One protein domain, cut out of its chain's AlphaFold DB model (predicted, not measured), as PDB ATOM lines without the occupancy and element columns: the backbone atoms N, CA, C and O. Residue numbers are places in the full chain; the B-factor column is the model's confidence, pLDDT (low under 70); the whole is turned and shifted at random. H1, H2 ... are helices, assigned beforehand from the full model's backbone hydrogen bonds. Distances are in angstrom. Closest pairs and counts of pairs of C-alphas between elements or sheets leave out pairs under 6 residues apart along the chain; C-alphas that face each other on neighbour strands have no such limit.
ATOM      1  N   THR A   2      32.306   6.864  17.339       72.69
ATOM      2  CA  THR A   2      32.656   6.738  18.768       72.69
ATOM      3  C   THR A   2      33.973   7.418  19.147       72.69
ATOM      4  O   THR A   2      33.983   8.269  20.030       72.69
ATOM      5  N   ASP A   3      35.063   7.102  18.445       81.56
ATOM      6  CA  ASP A   3      36.400   7.598  18.809       81.56
ATOM      7  C   ASP A   3      36.541   9.109  18.598       81.56
ATOM      8  O   ASP A   3      37.214   9.796  19.361       81.56
ATOM      9  N   SER A   4      35.845   9.656  17.600       84.31
ATOM     10  CA  SER A   4      35.822  11.093  17.322       84.31
ATOM     11  C   SER A   4      34.992  11.879  18.343       84.31
ATOM     12  O   SER A   4      35.397  12.972  18.732       84.31
ATOM     13  N   LEU A   5      33.867  11.325  18.819       88.62
ATOM     14  CA  LEU A   5      33.065  11.928  19.894       88.62
ATOM     15  C   LEU A   5      33.807  11.867  21.237       88.62
ATOM     16  O   LEU A   5      33.835  12.854  21.970       88.62
ATOM     17  N   LEU A   6      34.464  10.740  21.528       89.56
ATOM     18  CA  LEU A   6      35.291  10.572  22.724       89.56
ATOM     19  C   LEU A   6      36.467  11.556  22.732       89.56
ATOM     20  O   LEU A   6      36.729  12.201  23.742       89.56
ATOM     21  N   ARG A   7      37.139  11.730  21.590       90.00
ATOM     22  CA  ARG A   7      38.222  12.705  21.441       90.00
ATOM     23  C   ARG A   7      37.749  14.141  21.686       90.00
ATOM     24  O   ARG A   7      38.434  14.877  22.389       90.00
ATOM     25  N   ALA A   8      36.593  14.530  21.147       89.00
ATOM     26  CA  ALA A   8      36.018  15.856  21.386       89.00
ATOM     27  C   ALA A   8      35.648  16.066  22.868       89.00
ATOM     28  O   ALA A   8      35.926  17.124  23.426       89.00
ATOM     29  N   ALA A   9      35.112  15.036  23.534       89.75
ATOM     30  CA  ALA A   9      34.811  15.077  24.965       89.75
ATOM     31  C   ALA A   9      36.073  15.226  25.837       89.75
ATOM     32  O   ALA A   9      36.072  16.013  26.779       89.75
ATOM     33  N   LEU A  10      37.155  14.509  25.511       92.56
ATOM     34  CA  LEU A  10      38.414  14.549  26.268       92.56
ATOM     35  C   LEU A  10      39.184  15.867  26.094       92.56
ATOM     36  O   LEU A  10      39.827  16.328  27.031       92.56
ATOM     37  N   LEU A  11      39.135  16.470  24.904       91.62
ATOM     38  CA  LEU A  11      39.807  17.744  24.616       91.62
ATOM     39  C   LEU A  11      38.993  18.968  25.065       91.62
ATOM     40  O   LEU A  11      39.558  20.054  25.217       91.62
ATOM     41  N   GLY A  12      37.689  18.786  25.282       89.56
ATOM     42  CA  GLY A  12      36.729  19.844  25.565       89.56
ATOM     43  C   GLY A  12      36.192  20.499  24.289       89.56
ATOM     44  O   GLY A  12      36.932  20.786  23.345       89.56
ATOM     45  N   THR A  13      34.894  20.801  24.288       87.25
ATOM     46  CA  THR A  13      34.145  21.373  23.150       87.25
ATOM     47  C   THR A  13      34.616  22.759  22.716       87.25
ATOM     48  O   THR A  13      34.411  23.134  21.566       87.25
ATOM     49  N   GLY A  14      35.306  23.495  23.593       84.38
ATOM     50  CA  GLY A  14      35.955  24.764  23.250       84.38
ATOM     51  C   GLY A  14      37.250  24.617  22.438       84.38
ATOM     52  O   GLY A  14      37.675  25.573  21.800       84.38
ATOM     53  N   ARG A  15      37.891  23.437  22.452       86.44
ATOM     54  CA  ARG A  15      39.129  23.144  21.698       86.44
ATOM     55  C   ARG A  15      38.899  22.199  20.522       86.44
ATOM     56  O   ARG A  15      39.677  22.210  19.572       86.44
ATOM     57  N   ALA A  16      37.858  21.375  20.590       85.88
ATOM     58  CA  ALA A  16      37.484  20.438  19.544       85.88
ATOM     59  C   ALA A  16      35.961  20.416  19.385       85.88
ATOM     60  O   ALA A  16      35.242  19.957  20.270       85.88
ATOM     61  N   ALA A  17      35.475  20.889  18.237       84.12
ATOM     62  CA  ALA A  17      34.053  20.842  17.925       84.12
ATOM     63  C   ALA A  17      33.560  19.385  17.801       84.12
ATOM     64  O   ALA A  17      34.327  18.507  17.383       84.12
ATOM     65  N   PRO A  18      32.281  19.108  18.123       83.38
ATOM     66  CA  PRO A  18      31.690  17.800  17.884       83.38
ATOM     67  C   PRO A  18      31.792  17.454  16.391       83.38
ATOM     68  O   PRO A  18      31.471  18.303  15.555       83.38
ATOM     69  N   PRO A  19      32.227  16.235  16.033       83.38
ATOM     70  CA  PRO A  19      32.319  15.831  14.638       83.38
ATOM     71  C   PRO A  19      30.932  15.865  13.973       83.38
ATOM     72  O   PRO A  19      29.927  15.632  14.653       83.38
ATOM     73  N   PRO A  20      30.858  16.111  12.654       78.69
ATOM     74  CA  PRO A  20      29.613  15.942  11.914       78.69
ATOM     75  C   PRO A  20      29.145  14.485  12.022       78.69
ATOM     76  O   PRO A  20      29.950  13.551  11.924       78.69
ATOM     77  N   ALA A  21      27.852  14.292  12.261       79.56
ATOM     78  CA  ALA A  21      27.244  12.976  12.334       79.56
ATOM     79  C   ALA A  21      26.767  12.501  10.955       79.56
ATOM     80  O   ALA A  21      26.755  13.235   9.968       79.56
ATOM     81  N   ASP A  22      26.370  11.231  10.896       81.69
ATOM     82  CA  ASP A  22      25.610  10.666   9.778       81.69
ATOM     83  C   ASP A  22      24.380  11.560   9.491       81.69
ATOM     84  O   ASP A  22      23.676  11.900  10.447       81.69
ATOM     85  N   PRO A  23      24.082  11.931   8.230       83.75
ATOM     86  CA  PRO A  23      22.956  12.808   7.891       83.75
ATOM     87  C   PRO A  23      21.609  12.377   8.490       83.75
ATOM     88  O   PRO A  23      20.777  13.220   8.812       83.75
ATOM     89  N   ARG A  24      21.404  11.068   8.697       82.44
ATOM     90  CA  ARG A  24      20.196  10.529   9.347       82.44
ATOM     91  C   ARG A  24      20.112  10.832  10.842       82.44
ATOM     92  O   ARG A  24      19.029  10.800  11.409       82.44
ATOM     93  N   LEU A  25      21.253  11.032  11.495       82.06
ATOM     94  CA  LEU A  25      21.327  11.456  12.890       82.06
ATOM     95  C   LEU A  25      21.257  12.983  12.981       82.06
ATOM     96  O   LEU A  25      20.596  13.499  13.871       82.06
ATOM     97  N   GLU A  26      21.859  13.704  12.034       86.25
ATOM     98  CA  GLU A  26      21.727  15.166  11.961       86.25
ATOM     99  C   GLU A  26      20.265  15.602  11.842       86.25
ATOM    100  O   GLU A  26      19.840  16.506  12.552       86.25
ATOM    101  N   SER A  27      19.462  14.904  11.032       86.62
ATOM    102  CA  SER A  27      18.032  15.202  10.869       86.62
ATOM    103  C   SER A  27      17.177  14.957  12.118       86.62
ATOM    104  O   SER A  27      15.998  15.288  12.118       86.62
ATOM    105  N   LEU A  28      17.727  14.316  13.153       85.56
ATOM    106  CA  LEU A  28      17.035  14.052  14.420       85.56
ATOM    107  C   LEU A  28      17.418  15.055  15.514       85.56
ATOM    108  O   LEU A  28      16.859  15.000  16.612       85.56
ATOM    109  N   LEU A  29      18.385  15.938  15.251       86.50
ATOM    110  CA  LEU A  29      18.726  17.006  16.179       86.50
ATOM    111  C   LEU A  29      17.659  18.115  16.125       86.50
ATOM    112  O   LEU A  29      17.100  18.375  15.061       86.50
ATOM    113  N   PRO A  30      17.371  18.784  17.255       83.44
ATOM    114  CA  PRO A  30      16.479  19.941  17.278       83.44
ATOM    115  C   PRO A  30      16.939  21.052  16.322       83.44
ATOM    116  O   PRO A  30      18.133  21.326  16.238       83.44
ATOM    117  N   GLU A  31      15.993  21.750  15.683       70.25
ATOM    118  CA  GLU A  31      16.281  22.882  14.777       70.25
ATOM    119  C   GLU A  31      16.815  24.137  15.497       70.25
ATOM    120  O   GLU A  31      17.346  25.050  14.866       70.25
ATOM    121  N   ALA A  32      16.698  24.196  16.827       76.00
ATOM    122  CA  ALA A  32      17.262  25.273  17.633       76.00
ATOM    123  C   ALA A  32      18.801  25.255  17.598       76.00
ATOM    124  O   ALA A  32      19.426  24.197  17.536       76.00
ATOM    125  N   SER A  33      19.430  26.429  17.706       79.19
ATOM    126  CA  SER A  33      20.889  26.560  17.760       79.19
ATOM    127  C   SER A  33      21.447  25.927  19.042       79.19
ATOM    128  O   SER A  33      21.476  26.561  20.098       79.19
ATOM    129  N   LEU A  34      21.864  24.665  18.953       85.00
ATOM    130  CA  LEU A  34      22.494  23.922  20.044       85.00
ATOM    131  C   LEU A  34      23.891  24.469  20.352       85.00
ATOM    132  O   LEU A  34      24.659  24.773  19.435       85.00
ATOM    133  N   THR A  35      24.272  24.496  21.632       90.75
ATOM    134  CA  THR A  35      25.687  24.683  21.984       90.75
ATOM    135  C   THR A  35      26.515  23.464  21.567       90.75
ATOM    136  O   THR A  35      25.987  22.364  21.349       90.75
ATOM    137  N   ALA A  36      27.836  23.629  21.485       88.69
ATOM    138  CA  ALA A  36      28.747  22.536  21.154       88.69
ATOM    139  C   ALA A  36      28.645  21.372  22.163       88.69
ATOM    140  O   ALA A  36      28.682  20.207  21.770       88.69
ATOM    141  N   GLU A  37      28.443  21.671  23.448       91.12
ATOM    142  CA  GLU A  37      28.262  20.699  24.535       91.12
ATOM    143  C   GLU A  37      26.962  19.914  24.370       91.12
ATOM    144  O   GLU A  37      26.961  18.684  24.435       91.12
ATOM    145  N   GLN A  38      25.854  20.613  24.118       90.81
ATOM    146  CA  GLN A  38      24.544  19.988  23.930       90.81
ATOM    147  C   GLN A  38      24.549  19.071  22.709       90.81
ATOM    148  O   GLN A  38      24.093  17.929  22.778       90.81
ATOM    149  N   ARG A  39      25.134  19.546  21.605       90.50
ATOM    150  CA  ARG A  39      25.296  18.763  20.382       90.50
ATOM    151  C   ARG A  39      26.166  17.528  20.611       90.50
ATOM    152  O   ARG A  39      25.784  16.441  20.186       90.50
ATOM    153  N   LEU A  40      27.290  17.660  21.321       91.00
ATOM    154  CA  LEU A  40      28.151  16.526  21.670       91.00
ATOM    155  C   LEU A  40      27.389  15.457  22.465       91.00
ATOM    156  O   LEU A  40      27.458  14.275  22.127       91.00
ATOM    157  N   LEU A  41      26.661  15.870  23.506       91.75
ATOM    158  CA  LEU A  41      25.920  14.962  24.384       91.75
ATOM    159  C   LEU A  41      24.776  14.254  23.652       91.75
ATOM    160  O   LEU A  41      24.596  13.050  23.830       91.75
ATOM    161  N   LEU A  42      24.040  14.968  22.796       91.50
ATOM    162  CA  LEU A  42      22.973  14.379  21.984       91.50
ATOM    163  C   LEU A  42      23.529  13.347  21.000       91.50
ATOM    164  O   LEU A  42      23.046  12.216  20.967       91.50
ATOM    165  N   LEU A  43      24.601  13.681  20.275       91.06
ATOM    166  CA  LEU A  43      25.253  12.744  19.358       91.06
ATOM    167  C   LEU A  43      25.805  11.510  20.087       91.06
ATOM    168  O   LEU A  43      25.649  10.389  19.600       91.06
ATOM    169  N   ALA A  44      26.392  11.688  21.273       90.06
ATOM    170  CA  ALA A  44      26.869  10.580  22.100       90.06
ATOM    171  C   ALA A  44      25.722   9.677  22.586       90.06
ATOM    172  O   ALA A  44      25.839   8.451  22.529       90.06
ATOM    173  N   GLY A  45      24.602  10.263  23.022       90.31
ATOM    174  CA  GLY A  45      23.406   9.524  23.428       90.31
ATOM    175  C   GLY A  45      22.790   8.735  22.273       90.31
ATOM    176  O   GLY A  45      22.484   7.550  22.418       90.31
ATOM    177  N   MET A  46      22.681   9.352  21.098       89.56
ATOM    178  CA  MET A  46      22.177   8.702  19.888       89.56
ATOM    179  C   MET A  46      23.082   7.554  19.434       89.56
ATOM    180  O   MET A  46      22.577   6.489  19.081       89.56
ATOM    181  N   ASP A  47      24.406   7.716  19.496       86.88
ATOM    182  CA  ASP A  47      25.358   6.642  19.189       86.88
ATOM    183  C   ASP A  47      25.262   5.491  20.205       86.88
ATOM    184  O   ASP A  47      25.270   4.317  19.833       86.88
ATOM    185  N   ALA A  48      25.083   5.803  21.494       88.00
ATOM    186  CA  ALA A  48      24.878   4.795  22.532       88.00
ATOM    187  C   ALA A  48      23.599   3.972  22.295       88.00
ATOM    188  O   ALA A  48      23.628   2.742  22.388       88.00
ATOM    189  N   VAL A  49      22.487   4.626  21.937       89.56
ATOM    190  CA  VAL A  49      21.230   3.945  21.581       89.56
ATOM    191  C   VAL A  49      21.391   3.149  20.287       89.56
ATOM    192  O   VAL A  49      21.022   1.977  20.256       89.56
ATOM    193  N   ARG A  50      22.013   3.722  19.247       85.19
ATOM    194  CA  ARG A  50      22.290   3.046  17.967       85.19
ATOM    195  C   ARG A  50      23.111   1.777  18.170       85.19
ATOM    196  O   ARG A  50      22.783   0.753  17.581       85.19
ATOM    197  N   ARG A  51      24.138   1.802  19.023       81.12
ATOM    198  CA  ARG A  51      24.941   0.608  19.331       81.12
ATOM    199  C   ARG A  51      24.162  -0.447  20.106       81.12
ATOM    200  O   ARG A  51      24.390  -1.628  19.886       81.12
ATOM    201  N   ARG A  52      23.225  -0.054  20.974       82.06
ATOM    202  CA  ARG A  52      22.380  -1.009  21.715       82.06
ATOM    203  C   ARG A  52      21.257  -1.601  20.861       82.06
ATOM    204  O   ARG A  52      20.953  -2.775  21.018       82.06
ATOM    205  N   ALA A  53      20.652  -0.806  19.980       84.88
ATOM    206  CA  ALA A  53      19.490  -1.202  19.179       84.88
ATOM    207  C   ALA A  53      19.855  -1.762  17.792       84.88
ATOM    208  O   ALA A  53      19.105  -2.549  17.226       84.88
ATOM    209  N   GLY A  54      20.993  -1.349  17.231       73.38
ATOM    210  CA  GLY A  54      21.420  -1.665  15.867       73.38
ATOM    211  C   GLY A  54      22.603  -2.625  15.777       73.38
ATOM    212  O   GLY A  54      23.149  -2.790  14.685       73.38
ATOM    213  N   TYR A  55      23.026  -3.243  16.887       73.75
ATOM    214  CA  TYR A  55      24.083  -4.251  16.849       73.75
ATOM    215  C   TYR A  55      23.587  -5.490  16.101       73.75
ATOM    216  O   TYR A  55      22.890  -6.343  16.647       73.75
TER     217      TYR A  55
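What this domain is: This is residues 2 to 55 of the 363 residues of an uncharacterized protein of Deltaproteobacteria bacterium (UniProt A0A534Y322). One long helix, H3, runs along most of the length of this small domain, with the shorter helix H1 packed side by side with part of it and pointing the opposite way. On another side of H3, a one-turn helix, H2, sits in a long winding stretch of chain, residues 12 to 35, that leads from the end of H1 to the beginning of H3. The printed part has 54 residues with three named helices, in the order H1, H2, H3, and no named strand; the class is all helix. The whole is compact, with a radius of gyration of the C-alphas of 11.0 A, and spans 31 by 25 by 14 A.

How they stand to each other: H3, residues 36 to 53, touches H1, residues 2 to 11, with its residues 40 to 47 alone. Their closest C-alphas, those of Ala 44 and Leu 5, are 6.7 A apart. The two helices run opposite ways at a shallow tilt of 30 degrees. H2, residues 23 to 26, is close to H3 but not clearly touching it; the closest C-alphas, of Leu 25 and Met 46, are 7.6 A apart. H1 and H2 are apart. Every O i to N i+4 pair is within hydrogen-bond range in H1 and H3, while H2 is too short for such a pair.

Where its parts are: H3 measures 25.6 A from C-alpha 36 at (28.747, 22.536, 21.154) to C-alpha 53 at (19.490, -1.202, 19.179). H1 begins at C-alpha 2 (32.656, 6.738, 18.768) and is 14.4 A long. H2 measures 4.9 A.

The domain as a whole: The C-alphas farthest apart, those of Gly 14 and Tyr 55, are 32.0 A apart. The link from H1 to H2, 11 residues, is long, and that from H2 to H3, 9 residues, is short. The printed part has no cut. Its mean pLDDT is 85.4, and no printed residue is under 70.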